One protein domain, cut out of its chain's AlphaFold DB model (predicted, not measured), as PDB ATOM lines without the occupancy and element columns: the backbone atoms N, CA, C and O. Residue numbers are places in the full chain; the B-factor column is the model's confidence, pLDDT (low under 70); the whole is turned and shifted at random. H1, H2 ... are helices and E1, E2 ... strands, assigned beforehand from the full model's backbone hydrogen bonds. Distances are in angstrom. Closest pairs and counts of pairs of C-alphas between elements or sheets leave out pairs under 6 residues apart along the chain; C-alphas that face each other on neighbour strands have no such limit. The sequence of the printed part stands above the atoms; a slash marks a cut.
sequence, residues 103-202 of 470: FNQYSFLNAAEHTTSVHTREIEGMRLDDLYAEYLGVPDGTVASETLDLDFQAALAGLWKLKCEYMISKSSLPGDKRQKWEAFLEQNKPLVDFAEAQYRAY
ATOM      1  N   PHE A 103     -34.853 -38.491  -4.397       68.69
ATOM      2  CA  PHE A 103     -34.238 -38.092  -3.135       68.69
ATOM      3  C   PHE A 103     -32.709 -38.249  -3.130       68.69
ATOM      4  O   PHE A 103     -32.038 -37.521  -2.401       68.69
ATOM      5  N   ASN A 104     -32.148 -39.132  -3.960       75.38
ATOM      6  CA  ASN A 104     -30.702 -39.282  -4.133       75.38
ATOM      7  C   ASN A 104     -30.106 -38.152  -4.985       75.38
ATOM      8  O   ASN A 104     -28.960 -37.768  -4.750       75.38
ATOM      9  N   GLN A 105     -30.878 -37.578  -5.921       75.44
ATOM     10  CA  GLN A 105     -30.422 -36.452  -6.752       75.44
ATOM     11  C   GLN A 105     -30.126 -35.207  -5.905       75.44
ATOM     12  O   GLN A 105     -29.164 -34.495  -6.165       75.44
ATOM     13  N   TYR A 106     -30.895 -34.997  -4.831       82.44
ATOM     14  CA  TYR A 106     -30.704 -33.897  -3.880       82.44
ATOM     15  C   TYR A 106     -30.240 -34.406  -2.516       82.44
ATOM     16  O   TYR A 106     -30.764 -34.019  -1.469       82.44
ATOM     17  N   SER A 107     -29.230 -35.277  -2.537       86.94
ATOM     18  CA  SER A 107     -28.627 -35.866  -1.335       86.94
ATOM     19  C   SER A 107     -28.156 -34.824  -0.315       86.94
ATOM     20  O   SER A 107     -28.170 -35.111   0.879       86.94
ATOM     21  N   PHE A 108     -27.838 -33.594  -0.746       93.94
ATOM     22  CA  PHE A 108     -27.457 -32.502   0.156       93.94
ATOM     23  C   PHE A 108     -28.536 -32.170   1.200       93.94
ATOM     24  O   PHE A 108     -28.194 -31.799   2.314       93.94
ATOM     25  N   LEU A 109     -29.829 -32.368   0.899       91.31
ATOM     26  CA  LEU A 109     -30.927 -32.159   1.860       91.31
ATOM     27  C   LEU A 109     -30.925 -33.182   3.012       91.31
ATOM     28  O   LEU A 109     -31.687 -33.046   3.970       91.31
ATOM     29  N   ASN A 110     -30.113 -34.232   2.897       88.94
ATOM     30  CA  ASN A 110     -29.893 -35.254   3.914       88.94
ATOM     31  C   ASN A 110     -28.386 -35.472   4.126       88.94
ATOM     32  O   ASN A 110     -27.958 -36.609   4.322       88.94
ATOM     33  N   ALA A 111     -27.592 -34.399   4.018       88.06
ATOM     34  CA  ALA A 111     -26.158 -34.442   4.263       88.06
ATOM     35  C   ALA A 111     -25.859 -35.124   5.608       88.06
ATOM     36  O   ALA A 111     -26.560 -34.898   6.596       88.06
ATOM     37  N   ALA A 112     -24.847 -35.992   5.615       86.81
ATOM     38  CA  ALA A 112     -24.385 -36.620   6.843       86.81
ATOM     39  C   ALA A 112     -23.774 -35.563   7.769       86.81
ATOM     40  O   ALA A 112     -23.116 -34.638   7.298       86.81
ATOM     41  N   GLU A 113     -23.987 -35.724   9.072       90.12
ATOM     42  CA  GLU A 113     -23.453 -34.812  10.079       90.12
ATOM     43  C   GLU A 113     -21.975 -35.117  10.368       90.12
ATOM     44  O   GLU A 113     -21.576 -36.255  10.637       90.12
ATOM     45  N   HIS A 114     -21.167 -34.066  10.344       93.00
ATOM     46  CA  HIS A 114     -19.751 -34.018  10.671       93.00
ATOM     47  C   HIS A 114     -19.536 -32.987  11.783       93.00
ATOM     48  O   HIS A 114     -18.946 -31.923  11.595       93.00
ATOM     49  N   THR A 115     -20.060 -33.302  12.966       94.69
ATOM     50  CA  THR A 115     -20.057 -32.378  14.100       94.69
ATOM     51  C   THR A 115     -18.647 -32.062  14.585       94.69
ATOM     52  O   THR A 115     -17.819 -32.955  14.772       94.69
ATOM     53  N   THR A 116     -18.408 -30.789  14.882       95.38
ATOM     54  CA  THR A 116     -17.223 -30.298  15.585       95.38
ATOM     55  C   THR A 116     -17.649 -29.715  16.924       95.38
ATOM     56  O   THR A 116     -18.662 -29.024  17.004       95.38
ATOM     57  N   SER A 117     -16.870 -29.963  17.976       97.31
ATOM     58  CA  SER A 117     -17.143 -29.369  19.284       97.31
ATOM     59  C   SER A 117     -16.795 -27.879  19.279       97.31
ATOM     60  O   SER A 117     -15.660 -27.495  18.988       97.31
ATOM     61  N   VAL A 118     -17.779 -27.034  19.575       97.25
ATOM     62  CA  VAL A 118     -17.695 -25.571  19.552       97.25
ATOM     63  C   VAL A 118     -17.989 -25.032  20.946       97.25
ATOM     64  O   VAL A 118     -19.015 -25.357  21.541       97.25
ATOM     65  N   HIS A 119     -17.107 -24.179  21.466       97.06
ATOM     66  CA  HIS A 119     -17.366 -23.441  22.702       97.06
ATOM     67  C   HIS A 119     -18.468 -22.403  22.489       97.06
ATOM     68  O   HIS A 119     -18.429 -21.663  21.510       97.06
ATOM     69  N   THR A 120     -19.417 -22.323  23.417       95.69
ATOM     70  CA  THR A 120     -20.640 -21.518  23.271       95.69
ATOM     71  C   THR A 120     -20.717 -20.320  24.206       95.69
ATOM     72  O   THR A 120     -21.796 -19.762  24.343       95.69
ATOM     73  N   ARG A 121     -19.615 -19.955  24.869       90.94
ATOM     74  CA  ARG A 121     -19.542 -18.980  25.976       90.94
ATOM     75  C   ARG A 121     -20.549 -17.828  25.881       90.94
ATOM     76  O   ARG A 121     -21.289 -17.583  26.823       90.94
ATOM     77  N   GLU A 122     -20.628 -17.164  24.729       92.06
ATOM     78  CA  GLU A 122     -21.505 -16.012  24.492       92.06
ATOM     79  C   GLU A 122     -23.006 -16.339  24.620       92.06
ATOM     80  O   GLU A 122     -23.810 -15.484  24.990       92.06
ATOM     81  N   ILE A 123     -23.395 -17.574  24.311       96.44
ATOM     82  CA  ILE A 123     -24.769 -18.078  24.359       96.44
ATOM     83  C   ILE A 123     -24.981 -19.146  25.442       96.44
ATOM     84  O   ILE A 123     -26.064 -19.727  25.484       96.44
ATOM     85  N   GLU A 124     -24.013 -19.416  26.322       96.56
ATOM     86  CA  GLU A 124     -24.155 -20.418  27.386       96.56
ATOM     87  C   GLU A 124     -25.381 -20.126  28.272       96.56
ATOM     88  O   GLU A 124     -25.694 -18.985  28.618       96.56
ATOM     89  N   GLY A 125     -26.143 -21.170  28.603       97.00
ATOM     90  CA  GLY A 125     -27.385 -21.064  29.369       97.00
ATOM     91  C   GLY A 125     -28.559 -20.470  28.583       97.00
ATOM     92  O   GLY A 125     -29.694 -20.470  29.073       97.00
ATOM     93  N   MET A 126     -28.341 -20.002  27.350       97.31
ATOM     94  CA  MET A 126     -29.412 -19.533  26.483       97.31
ATOM     95  C   MET A 126     -30.275 -20.711  26.039       97.31
ATOM     96  O   MET A 126     -29.791 -21.711  25.512       97.31
ATOM     97  N   ARG A 127     -31.593 -20.564  26.195       97.50
ATOM     98  CA  ARG A 127     -32.560 -21.469  25.577       97.50
ATOM     99  C   ARG A 127     -32.688 -21.161  24.080       97.50
ATOM    100  O   ARG A 127     -33.041 -20.032  23.699       97.50
ATOM    101  N   LEU A 128     -32.394 -22.169  23.270       97.75
ATOM    102  CA  LEU A 128     -32.407 -22.181  21.814       97.75
ATOM    103  C   LEU A 128     -33.769 -22.695  21.349       97.75
ATOM    104  O   LEU A 128     -34.024 -23.893  21.350       97.75
ATOM    105  N   ASP A 129     -34.658 -21.768  21.004       95.75
ATOM    106  CA  ASP A 129     -35.987 -22.073  20.474       95.75
ATOM    107  C   ASP A 129     -36.104 -21.592  19.018       95.75
ATOM    108  O   ASP A 129     -35.449 -20.620  18.615       95.75
ATOM    109  N   ASP A 130     -36.994 -22.223  18.256       95.94
ATOM    110  CA  ASP A 130     -37.317 -21.896  16.867       95.94
ATOM    111  C   ASP A 130     -36.043 -21.821  15.992       95.94
ATOM    112  O   ASP A 130     -35.189 -22.704  16.045       95.94
ATOM    113  N   LEU A 131     -35.891 -20.760  15.189       97.06
ATOM    114  CA  LEU A 131     -34.767 -20.593  14.262       97.06
ATOM    115  C   LEU A 131     -33.395 -20.591  14.950       97.06
ATOM    116  O   LEU A 131     -32.417 -20.937  14.300       97.06
ATOM    117  N   TYR A 132     -33.301 -20.260  16.244       98.25
ATOM    118  CA  TYR A 132     -32.026 -20.368  16.959       98.25
ATOM    119  C   TYR A 132     -31.514 -21.804  17.010       98.25
ATOM    120  O   TYR A 132     -30.323 -22.027  16.826       98.25
ATOM    121  N   ALA A 133     -32.407 -22.765  17.255       98.25
ATOM    122  CA  ALA A 133     -32.052 -24.176  17.271       98.25
ATOM    123  C   ALA A 133     -31.708 -24.665  15.856       98.25
ATOM    124  O   ALA A 133     -30.698 -25.337  15.666       98.25
ATOM    125  N   GLU A 134     -32.484 -24.233  14.853       98.19
ATOM    126  CA  GLU A 134     -32.275 -24.609  13.448       98.19
ATOM    127  C   GLU A 134     -30.936 -24.097  12.889       98.19
ATOM    128  O   GLU A 134     -30.274 -24.807  12.137       98.19
ATOM    129  N   TYR A 135     -30.490 -22.894  13.276       98.38
ATOM    130  CA  TYR A 135     -29.179 -22.368  12.868       98.38
ATOM    131  C   TYR A 135     -28.010 -23.199  13.382       98.38
ATOM    132  O   TYR A 135     -26.964 -23.243  12.736       98.38
ATOM    133  N   LEU A 136     -28.186 -23.842  14.534       98.25
ATOM    134  CA  LEU A 136     -27.163 -24.669  15.162       98.25
ATOM    135  C   LEU A 136     -27.350 -26.163  14.852       98.25
ATOM    136  O   LEU A 136     -26.500 -26.962  15.224       98.25
ATOM    137  N   GLY A 137     -28.439 -26.554  14.181       97.19
ATOM    138  CA  GLY A 137     -28.751 -27.960  13.922       97.19
ATOM    139  C   GLY A 137     -29.035 -28.767  15.195       97.19
ATOM    140  O   GLY A 137     -28.788 -29.967  15.226       97.19
ATOM    141  N   VAL A 138     -29.535 -28.126  16.257       97.69
ATOM    142  CA  VAL A 138     -29.838 -28.783  17.542       97.69
ATOM    143  C   VAL A 138     -31.351 -28.907  17.765       97.69
ATOM    144  O   VAL A 138     -32.125 -28.168  17.155       97.69
ATOM    145  N   PRO A 139     -31.823 -29.804  18.653       97.56
ATOM    146  CA  PRO A 139     -33.243 -29.891  18.985       97.56
ATOM    147  C   PRO A 139     -33.827 -28.580  19.536       97.56
ATOM    148  O   PRO A 139     -33.197 -27.880  20.332       97.56
ATOM    149  N   ASP A 140     -35.077 -28.290  19.178       97.38
ATOM    150  CA  ASP A 140     -35.832 -27.144  19.699       97.38
ATOM    151  C   ASP A 140     -35.968 -27.208  21.231       97.38
ATOM    152  O   ASP A 140     -36.318 -28.245  21.803       97.38
ATOM    153  N   GLY A 141     -35.680 -26.095  21.906       97.38
ATOM    154  CA  GLY A 141     -35.679 -25.984  23.364       97.38
ATOM    155  C   GLY A 141     -34.372 -26.400  24.046       97.38
ATOM    156  O   GLY A 141     -34.313 -26.352  25.279       97.38
ATOM    157  N   THR A 142     -33.334 -26.773  23.287       97.88
ATOM    158  CA  THR A 142     -31.980 -27.021  23.816       97.88
ATOM    159  C   THR A 142     -31.494 -25.816  24.625       97.88
ATOM    160  O   THR A 142     -31.651 -24.671  24.212       97.88
ATOM    161  N   VAL A 143     -30.893 -26.057  25.789       98.12
ATOM    162  CA  VAL A 143     -30.168 -25.025  26.542       98.12
ATOM    163  C   VAL A 143     -28.696 -25.167  26.193       98.12
ATOM    164  O   VAL A 143     -28.155 -26.260  26.347       98.12
ATOM    165  N   ALA A 144     -28.063 -24.101  25.704       97.75
ATOM    166  CA  ALA A 144     -26.667 -24.174  25.288       97.75
ATOM    167  C   ALA A 144     -25.762 -24.482  26.496       97.75
ATOM    168  O   ALA A 144     -25.734 -23.726  27.469       97.75
ATOM    169  N   SER A 145     -25.054 -25.607  26.445       97.31
ATOM    170  CA  SER A 145     -23.967 -25.962  27.367       97.31
ATOM    171  C   SER A 145     -22.664 -25.295  26.944       97.31
ATOM    172  O   SER A 145     -22.557 -24.945  25.775       97.31
ATOM    173  N   GLU A 146     -21.665 -25.207  27.833       97.06
ATOM    174  CA  GLU A 146     -20.321 -24.634  27.577       97.06
ATOM    175  C   GLU A 146     -19.712 -25.038  26.218       97.06
ATOM    176  O   GLU A 146     -19.038 -24.243  25.556       97.06
ATOM    177  N   THR A 147     -19.974 -26.272  25.779       97.94
ATOM    178  CA  THR A 147     -19.662 -26.777  24.439       97.94
ATOM    179  C   THR A 147     -20.897 -27.383  23.783       97.94
ATOM    180  O   THR A 147     -21.696 -28.031  24.461       97.94
ATOM    181  N   LEU A 148     -21.025 -27.235  22.464       97.94
ATOM    182  CA  LEU A 148     -21.996 -27.943  21.628       97.94
ATOM    183  C   LEU A 148     -21.282 -28.616  20.456       97.94
ATOM    184  O   LEU A 148     -20.368 -28.036  19.875       97.94
ATOM    185  N   ASP A 149     -21.732 -29.807  20.080       98.00
ATOM    186  CA  ASP A 149     -21.267 -30.489  18.876       98.00
ATOM    187  C   ASP A 149     -22.122 -30.021  17.696       98.00
ATOM    188  O   ASP A 149     -23.305 -30.344  17.605       98.00
ATOM    189  N   LEU A 150     -21.533 -29.191  16.834       97.75
ATOM    190  CA  LEU A 150     -22.234 -28.469  15.775       97.75
ATOM    191  C   LEU A 150     -21.692 -28.850  14.398       97.75
ATOM    192  O   LEU A 150     -20.483 -28.982  14.209       97.75
ATOM    193  N   ASP A 151     -22.585 -28.936  13.419       97.88
ATOM    194  CA  ASP A 151     -22.240 -29.001  12.001       97.88
ATOM    195  C   ASP A 151     -23.019 -27.918  11.249       97.88
ATOM    196  O   ASP A 151     -24.199 -28.064  10.930       97.88
ATOM    197  N   PHE A 152     -22.347 -26.802  10.963       98.06
ATOM    198  CA  PHE A 152     -22.972 -25.688  10.253       98.06
ATOM    199  C   PHE A 152     -23.301 -26.020   8.792       98.06
ATOM    200  O   PHE A 152     -24.202 -25.408   8.223       98.06
ATOM    201  N   GLN A 153     -22.607 -26.969   8.155       97.50
ATOM    202  CA  GLN A 153     -22.928 -27.362   6.784       97.50
ATOM    203  C   GLN A 153     -24.207 -28.211   6.761       97.50
ATOM    204  O   GLN A 153     -25.110 -27.933   5.963       97.50
ATOM    205  N   ALA A 154     -24.343 -29.164   7.687       96.62
ATOM    206  CA  ALA A 154     -25.586 -29.907   7.887       96.62
ATOM    207  C   ALA A 154     -26.739 -28.992   8.338       96.62
ATOM    208  O   ALA A 154     -27.850 -29.110   7.816       96.62
ATOM    209  N   ALA A 155     -26.489 -28.018   9.222       97.94
ATOM    210  CA  ALA A 155     -27.491 -27.027   9.619       97.94
ATOM    211  C   ALA A 155     -27.980 -26.196   8.419       97.94
ATOM    212  O   ALA A 155     -29.183 -26.001   8.242       97.94
ATOM    213  N   LEU A 156     -27.073 -25.769   7.527       98.25
ATOM    214  CA  LEU A 156     -27.444 -25.058   6.299       98.25
ATOM    215  C   LEU A 156     -28.329 -25.919   5.384       98.25
ATOM    216  O   LEU A 156     -29.350 -25.438   4.882       98.25
ATOM    217  N   ALA A 157     -27.980 -27.194   5.194       97.50
ATOM    218  CA  ALA A 157     -28.830 -28.149   4.480       97.50
ATOM    219  C   ALA A 157     -30.211 -28.300   5.142       97.50
ATOM    220  O   ALA A 157     -31.235 -28.284   4.450       97.50
ATOM    221  N   GLY A 158     -30.248 -28.384   6.475       97.12
ATOM    222  CA  GLY A 158     -31.469 -28.439   7.276       97.12
ATOM    223  C   GLY A 158     -32.384 -27.235   7.043       97.12
ATOM    224  O   GLY A 158     -33.573 -27.407   6.776       97.12
ATOM    225  N   LEU A 159     -31.836 -26.018   7.026       98.25
ATOM    226  CA  LEU A 159     -32.600 -24.793   6.752       98.25
ATOM    227  C   LEU A 159     -33.227 -24.801   5.349       98.25
ATOM    228  O   LEU A 159     -34.406 -24.466   5.189       98.25
ATOM    229  N   TRP A 160     -32.478 -25.220   4.324       98.06
ATOM    230  CA  TRP A 160     -33.011 -25.351   2.963       98.06
ATOM    231  C   TRP A 160     -34.081 -26.440   2.861       98.06
ATOM    232  O   TRP A 160     -35.114 -26.231   2.219       98.06
ATOM    233  N   LYS A 161     -33.896 -27.569   3.552       96.94
ATOM    234  CA  LYS A 161     -34.912 -28.621   3.660       96.94
ATOM    235  C   LYS A 161     -36.196 -28.093   4.292       96.94
ATOM    236  O   LYS A 161     -37.268 -28.302   3.726       96.94
ATOM    237  N   LEU A 162     -36.101 -27.362   5.401       97.06
ATOM    238  CA  LEU A 162     -37.258 -26.764   6.072       97.06
ATOM    239  C   LEU A 162     -37.994 -25.765   5.177       97.06
ATOM    240  O   LEU A 162     -39.226 -25.746   5.176       97.06
ATOM    241  N   LYS A 163     -37.272 -24.972   4.375       97.75
ATOM    242  CA  LYS A 163     -37.886 -24.089   3.372       97.75
ATOM    243  C   LYS A 163     -38.711 -24.891   2.362       97.75
ATOM    244  O   LYS A 163     -39.878 -24.577   2.123       97.75
ATOM    245  N   CYS A 164     -38.132 -25.950   1.797       96.69
ATOM    246  CA  CYS A 164     -38.833 -26.837   0.867       96.69
ATOM    247  C   CYS A 164     -40.067 -27.478   1.525       96.69
ATOM    248  O   CYS A 164     -41.159 -27.440   0.957       96.69
ATOM    249  N   GLU A 165     -39.943 -27.984   2.756       96.00
ATOM    250  CA  GLU A 165     -41.068 -28.545   3.517       96.00
ATOM    251  C   GLU A 165     -42.171 -27.517   3.769       96.00
ATOM    252  O   GLU A 165     -43.359 -27.828   3.622       96.00
ATOM    253  N   TYR A 166     -41.800 -26.278   4.095       96.50
ATOM    254  CA  TYR A 166     -42.748 -25.186   4.244       96.50
ATOM    255  C   TYR A 166     -43.508 -24.946   2.938       96.50
ATOM    256  O   TYR A 166     -44.742 -24.956   2.946       96.50
ATOM    257  N   MET A 167     -42.812 -24.813   1.806       96.31
ATOM    258  CA  MET A 167     -43.444 -24.612   0.499       96.31
ATOM    259  C   MET A 167     -44.371 -25.770   0.113       96.31
ATOM    260  O   MET A 167     -45.499 -25.524  -0.327       96.31
ATOM    261  N   ILE A 168     -43.954 -27.015   0.357       95.69
ATOM    262  CA  ILE A 168     -44.781 -28.211   0.155       95.69
ATOM    263  C   ILE A 168     -46.043 -28.132   1.019       95.69
ATOM    264  O   ILE A 168     -47.149 -28.313   0.506       95.69
ATOM    265  N   SER A 169     -45.916 -27.781   2.302       95.31
ATOM    266  CA  SER A 169     -47.053 -27.663   3.229       95.31
ATOM    267  C   SER A 169     -48.070 -26.582   2.833       95.31
ATOM    268  O   SER A 169     -49.233 -26.651   3.234       95.31
ATOM    269  N   LYS A 170     -47.640 -25.575   2.059       95.06
ATOM    270  CA  LYS A 170     -48.478 -24.476   1.545       95.06
ATOM    271  C   LYS A 170     -48.989 -24.706   0.126       95.06
ATOM    272  O   LYS A 170     -49.735 -23.873  -0.390       95.06
ATOM    273  N   SER A 171     -48.584 -25.797  -0.511       92.69
ATOM    274  CA  SER A 171     -49.014 -26.160  -1.856       92.69
ATOM    275  C   SER A 171     -50.231 -27.084  -1.826       92.69
ATOM    276  O   SER A 171     -50.447 -27.834  -0.874       92.69
ATOM    277  N   SER A 172     -51.007 -27.072  -2.909       93.38
ATOM    278  CA  SER A 172     -52.125 -28.000  -3.119       93.38
ATOM    279  C   SER A 172     -51.684 -29.289  -3.824       93.38
ATOM    280  O   SER A 172     -52.483 -29.897  -4.536       93.38
ATOM    281  N   LEU A 173     -50.411 -29.686  -3.689       92.38
ATOM    282  CA  LEU A 173     -49.884 -30.877  -4.355       92.38
ATOM    283  C   LEU A 173     -50.626 -32.135  -3.863       92.38
ATOM    284  O   LEU A 173     -50.798 -32.299  -2.648       92.38
ATOM    285  N   PRO A 174     -51.101 -33.004  -4.773       89.50
ATOM    286  CA  PRO A 174     -51.810 -34.225  -4.412       89.50
ATOM    287  C   PRO A 174     -50.843 -35.314  -3.929       89.50
ATOM    288  O   PRO A 174     -49.633 -35.223  -4.127       89.50
ATOM    289  N   GLY A 175     -51.397 -36.367  -3.328       93.62
ATOM    290  CA  GLY A 175     -50.643 -37.569  -2.975       93.62
ATOM    291  C   GLY A 175     -50.124 -37.613  -1.540       93.62
ATOM    292  O   GLY A 175     -50.431 -36.754  -0.706       93.62
ATOM    293  N   ASP A 176     -49.366 -38.665  -1.244       94.50
ATOM    294  CA  ASP A 176     -48.681 -38.832   0.037       94.50
ATOM    295  C   ASP A 176     -47.447 -37.911   0.162       94.50
ATOM    296  O   ASP A 176     -47.152 -37.096  -0.714       94.50
ATOM    297  N   LYS A 177     -46.712 -38.006   1.281       90.69
ATOM    298  CA  LYS A 177     -45.521 -37.170   1.513       90.69
ATOM    299  C   LYS A 177     -44.479 -37.340   0.398       90.69
ATOM    300  O   LYS A 177     -43.895 -36.341  -0.012       90.69
ATOM    301  N   ARG A 178     -44.254 -38.564  -0.090       90.31
ATOM    302  CA  ARG A 178     -43.242 -38.870  -1.110       90.31
ATOM    303  C   ARG A 178     -43.630 -38.254  -2.453       90.31
ATOM    304  O   ARG A 178     -42.843 -37.510  -3.026       90.31
ATOM    305  N   GLN A 179     -44.871 -38.478  -2.880       93.44
ATOM    306  CA  GLN A 179     -45.412 -37.953  -4.136       93.44
ATOM    307  C   GLN A 179     -45.411 -36.420  -4.168       93.44
ATOM    308  O   GLN A 179     -45.084 -35.813  -5.187       93.44
ATOM    309  N   LYS A 180     -45.724 -35.770  -3.038       94.38
ATOM    310  CA  LYS A 180     -45.646 -34.305  -2.924       94.38
ATOM    311  C   LYS A 180     -44.224 -33.781  -3.083       94.38
ATOM    312  O   LYS A 180     -44.036 -32.748  -3.714       94.38
ATOM    313  N   TRP A 181     -43.242 -34.467  -2.502       93.12
ATOM    314  CA  TRP A 181     -41.834 -34.110  -2.655       93.12
ATOM    315  C   TRP A 181     -41.362 -34.288  -4.097       93.12
ATOM    316  O   TRP A 181     -40.790 -33.356  -4.648       93.12
ATOM    317  N   GLU A 182     -41.665 -35.425  -4.726       91.81
ATOM    318  CA  GLU A 182     -41.366 -35.682  -6.142       91.81
ATOM    319  C   GLU A 182     -41.920 -34.562  -7.038       91.81
ATOM    320  O   GLU A 182     -41.167 -33.909  -7.761       91.81
ATOM    321  N   ALA A 183     -43.214 -34.250  -6.899       93.88
ATOM    322  CA  ALA A 183     -43.854 -33.180  -7.659       93.88
ATOM    323  C   ALA A 183     -43.269 -31.789  -7.348       93.88
ATOM    324  O   ALA A 183     -43.171 -30.942  -8.236       93.88
ATOM    325  N   PHE A 184     -42.881 -31.528  -6.096       95.12
ATOM    326  CA  PHE A 184     -42.265 -30.262  -5.706       95.12
ATOM    327  C   PHE A 184     -40.887 -30.073  -6.338       95.12
ATOM    328  O   PHE A 184     -40.632 -29.000  -6.884       95.12
ATOM    329  N   LEU A 185     -40.024 -31.092  -6.272       92.69
ATOM    330  CA  LEU A 185     -38.668 -31.056  -6.823       92.69
ATOM    331  C   LEU A 185     -38.698 -30.835  -8.340       92.69
ATOM    332  O   LEU A 185     -37.921 -30.037  -8.856       92.69
ATOM    333  N   GLU A 186     -39.644 -31.468  -9.037       91.19
ATOM    334  CA  GLU A 186     -39.853 -31.257 -10.471       91.19
ATOM    335  C   GLU A 186     -40.312 -29.819 -10.779       91.19
ATOM    336  O   GLU A 186     -39.730 -29.139 -11.624       91.19
ATOM    337  N   GLN A 187     -41.315 -29.309 -10.054       94.19
ATOM    338  CA  GLN A 187     -41.879 -27.972 -10.296       94.19
ATOM    339  C   GLN A 187     -40.968 -26.818  -9.852       94.19
ATOM    340  O   GLN A 187     -41.094 -25.708 -10.367       94.19
ATOM    341  N   ASN A 188     -40.077 -27.052  -8.885       95.06
ATOM    342  CA  ASN A 188     -39.247 -26.019  -8.254       95.06
ATOM    343  C   ASN A 188     -37.749 -26.268  -8.454       95.06
ATOM    344  O   ASN A 188     -36.940 -25.727  -7.698       95.06
ATOM    345  N   LYS A 189     -37.371 -27.029  -9.490       93.31
ATOM    346  CA  LYS A 189     -35.976 -27.360  -9.804       93.31
ATOM    347  C   LYS A 189     -35.015 -26.160  -9.704       93.31
ATOM    348  O   LYS A 189     -34.017 -26.293  -9.005       93.31
ATOM    349  N   PRO A 190     -35.309 -24.960 -10.258       94.25
ATOM    350  CA  PRO A 190     -34.388 -23.823 -10.155       94.25
ATOM    351  C   PRO A 190     -34.088 -23.369  -8.718       94.25
ATOM    352  O   PRO A 190     -32.987 -22.898  -8.445       94.25
ATOM    353  N   LEU A 191     -35.058 -23.485  -7.803       95.44
ATOM    354  CA  LEU A 191     -34.863 -23.153  -6.389       95.44
ATOM    355  C   LEU A 191     -33.996 -24.204  -5.700       95.44
ATOM    356  O   LEU A 191     -33.128 -23.845  -4.913       95.44
ATOM    357  N   VAL A 192     -34.230 -25.485  -5.991       95.75
ATOM    358  CA  VAL A 192     -33.495 -26.587  -5.358       95.75
ATOM    359  C   VAL A 192     -32.058 -26.651  -5.875       95.75
ATOM    360  O   VAL A 192     -31.146 -26.780  -5.067       95.75
ATOM    361  N   ASP A 193     -31.845 -26.457  -7.180       95.25
ATOM    362  CA  ASP A 193     -30.506 -26.321  -7.763       95.25
ATOM    363  C   ASP A 193     -29.752 -25.171  -7.079       95.25
ATOM    364  O   ASP A 193     -28.612 -25.327  -6.655       95.25
ATOM    365  N   PHE A 194     -30.397 -24.009  -6.925       96.19
ATOM    366  CA  PHE A 194     -29.790 -22.878  -6.226       96.19
ATOM    367  C   PHE A 194     -29.462 -23.206  -4.761       96.19
ATOM    368  O   PHE A 194     -28.381 -22.865  -4.291       96.19
ATOM    369  N   ALA A 195     -30.362 -23.877  -4.040       97.00
ATOM    370  CA  ALA A 195     -30.121 -24.302  -2.663       97.00
ATOM    371  C   ALA A 195     -28.906 -25.239  -2.557       97.00
ATOM    372  O   ALA A 195     -28.054 -25.053  -1.686       97.00
ATOM    373  N   GLU A 196     -28.791 -26.197  -3.481       96.62
ATOM    374  CA  GLU A 196     -27.648 -27.105  -3.575       96.62
ATOM    375  C   GLU A 196     -26.344 -26.331  -3.794       96.62
ATOM    376  O   GLU A 196     -25.332 -26.609  -3.154       96.62
ATOM    377  N   ALA A 197     -26.370 -25.316  -4.651       96.50
ATOM    378  CA  ALA A 197     -25.222 -24.459  -4.891       96.50
ATOM    379  C   ALA A 197     -24.764 -23.696  -3.658       96.50
ATOM    380  O   ALA A 197     -23.572 -23.671  -3.363       96.50
ATOM    381  N   GLN A 198     -25.706 -23.084  -2.935       96.81
ATOM    382  CA  GLN A 198     -25.392 -22.355  -1.709       96.81
ATOM    383  C   GLN A 198     -24.775 -23.297  -0.673       96.81
ATOM    384  O   GLN A 198     -23.775 -22.945  -0.051       96.81
ATOM    385  N   TYR A 199     -25.323 -24.510  -0.545       97.00
ATOM    386  CA  TYR A 199     -24.772 -25.562   0.306       97.00
ATOM    387  C   TYR A 199     -23.343 -25.960  -0.104       97.00
ATOM    388  O   TYR A 199     -22.447 -25.981   0.737       97.00
ATOM    389  N   ARG A 200     -23.105 -26.241  -1.393       96.31
ATOM    390  CA  ARG A 200     -21.791 -26.675  -1.905       96.31
ATOM    391  C   ARG A 200     -20.737 -25.571  -1.844       96.31
ATOM    392  O   ARG A 200     -19.560 -25.864  -1.666       96.31
ATOM    393  N   ALA A 201     -21.152 -24.317  -1.990       96.25
ATOM    394  CA  ALA A 201     -20.279 -23.152  -1.922       96.25
ATOM    395  C   ALA A 201     -19.945 -22.720  -0.485       96.25
ATOM    396  O   ALA A 201     -19.281 -21.700  -0.310       96.25
ATOM    397  N   TYR A 202     -20.451 -23.414   0.536       97.69
ATOM    398  CA  TYR A 202     -20.114 -23.169   1.934       97.69
ATOM    399  C   TYR A 202     -19.145 -24.240   2.444       97.69
ATOM    400  O   TYR A 202     -19.432 -25.433   2.357       97.69
TER     401      TYR A 202
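This is residues 103 to 202 of the 470 residues of an uncharacterized protein of Parcubacteria group bacterium 21-54-25 (UniProt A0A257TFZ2). One long helix, H3, runs through the middle of an elongated body; the two-strand sheet of E1 and E2, with the short helix H2 and the loops between them, makes a small head at its beginning. Near the far end of H3 the chain turns through H4 and folds back as H5 beside H3, while the short H1 packs on H3 too. The printed part has 100 residues, with five named helices and two named strands in the order H1, E1, H2, E2, H3, H4, H5; the sheet, E1 - E2, is antiparallel and the class is mostly helix. The whole is only just loose, close to compact, with a radius of gyration of the C-alphas of 15.5 A and spans of 45 by 26 by 17 A.

Start at H1, residues 107 to 110, which touches H3, residues 152 to 169, the hub; their closest C-alphas, Leu 109 and Ala 157, are 5.2 A apart. Next look at E1, residues 116 to 119, the antiparallel neighbour of E2, residues 147 to 150: N 116 and O 150 are 2.8 A apart, and N 148 and O 118 2.9 A, within hydrogen-bond range. H2, residues 131 to 136, touches residues 152 to 159 of H3, closest at C-alphas Tyr 135 and Ala 155, 5.9 A; they run opposite ways at a steep tilt of 37 degrees, only just past shallow. H4, residues 177 to 187, only just touches H3, at residue 168 alone, with 3 pairs of C-alphas within 8 A; the closest are Ile 168 and Phe 184, 6.7 A, and the lines are about perpendicular at 85 degrees. H5, residues 189 to 200, touches residues 153 to 160 of H3, closest at C-alphas Ala 157 and Tyr 199, 6.4 A, at a shallow tilt of 15 degrees, opposite ways. H2 and H5 are apart. The helix packing is mostly crossed, only just. In H3, H4 and H5 every O i to N i+4 pair is within hydrogen-bond range, in H2 1 of 2, and H1 is too short for such a pair.

Find C-alpha 107 at (-28.627, -35.866, -1.335), where H1 begins. H3 runs 25.2 A from C-alpha 152 at (-22.972, -25.688, 10.253); H4 measures 15.4 A, and H5 runs 16.3 A to C-alpha 200 at (-21.791, -26.675, -1.905). E1 measures 9.9 A, E2 9.2 A, H2 8.7 A and H1 5.4 A.

The C-alphas farthest apart, Arg 121 and Pro 174, are 46.9 A apart. The printed part has no cut. The link E1 to H2, 11 residues, is long; residues 127 to 128 pair antiparallel with residues 142 to 143. Mean pLDDT of the printed part is 94.7, and residue 103 is under 70.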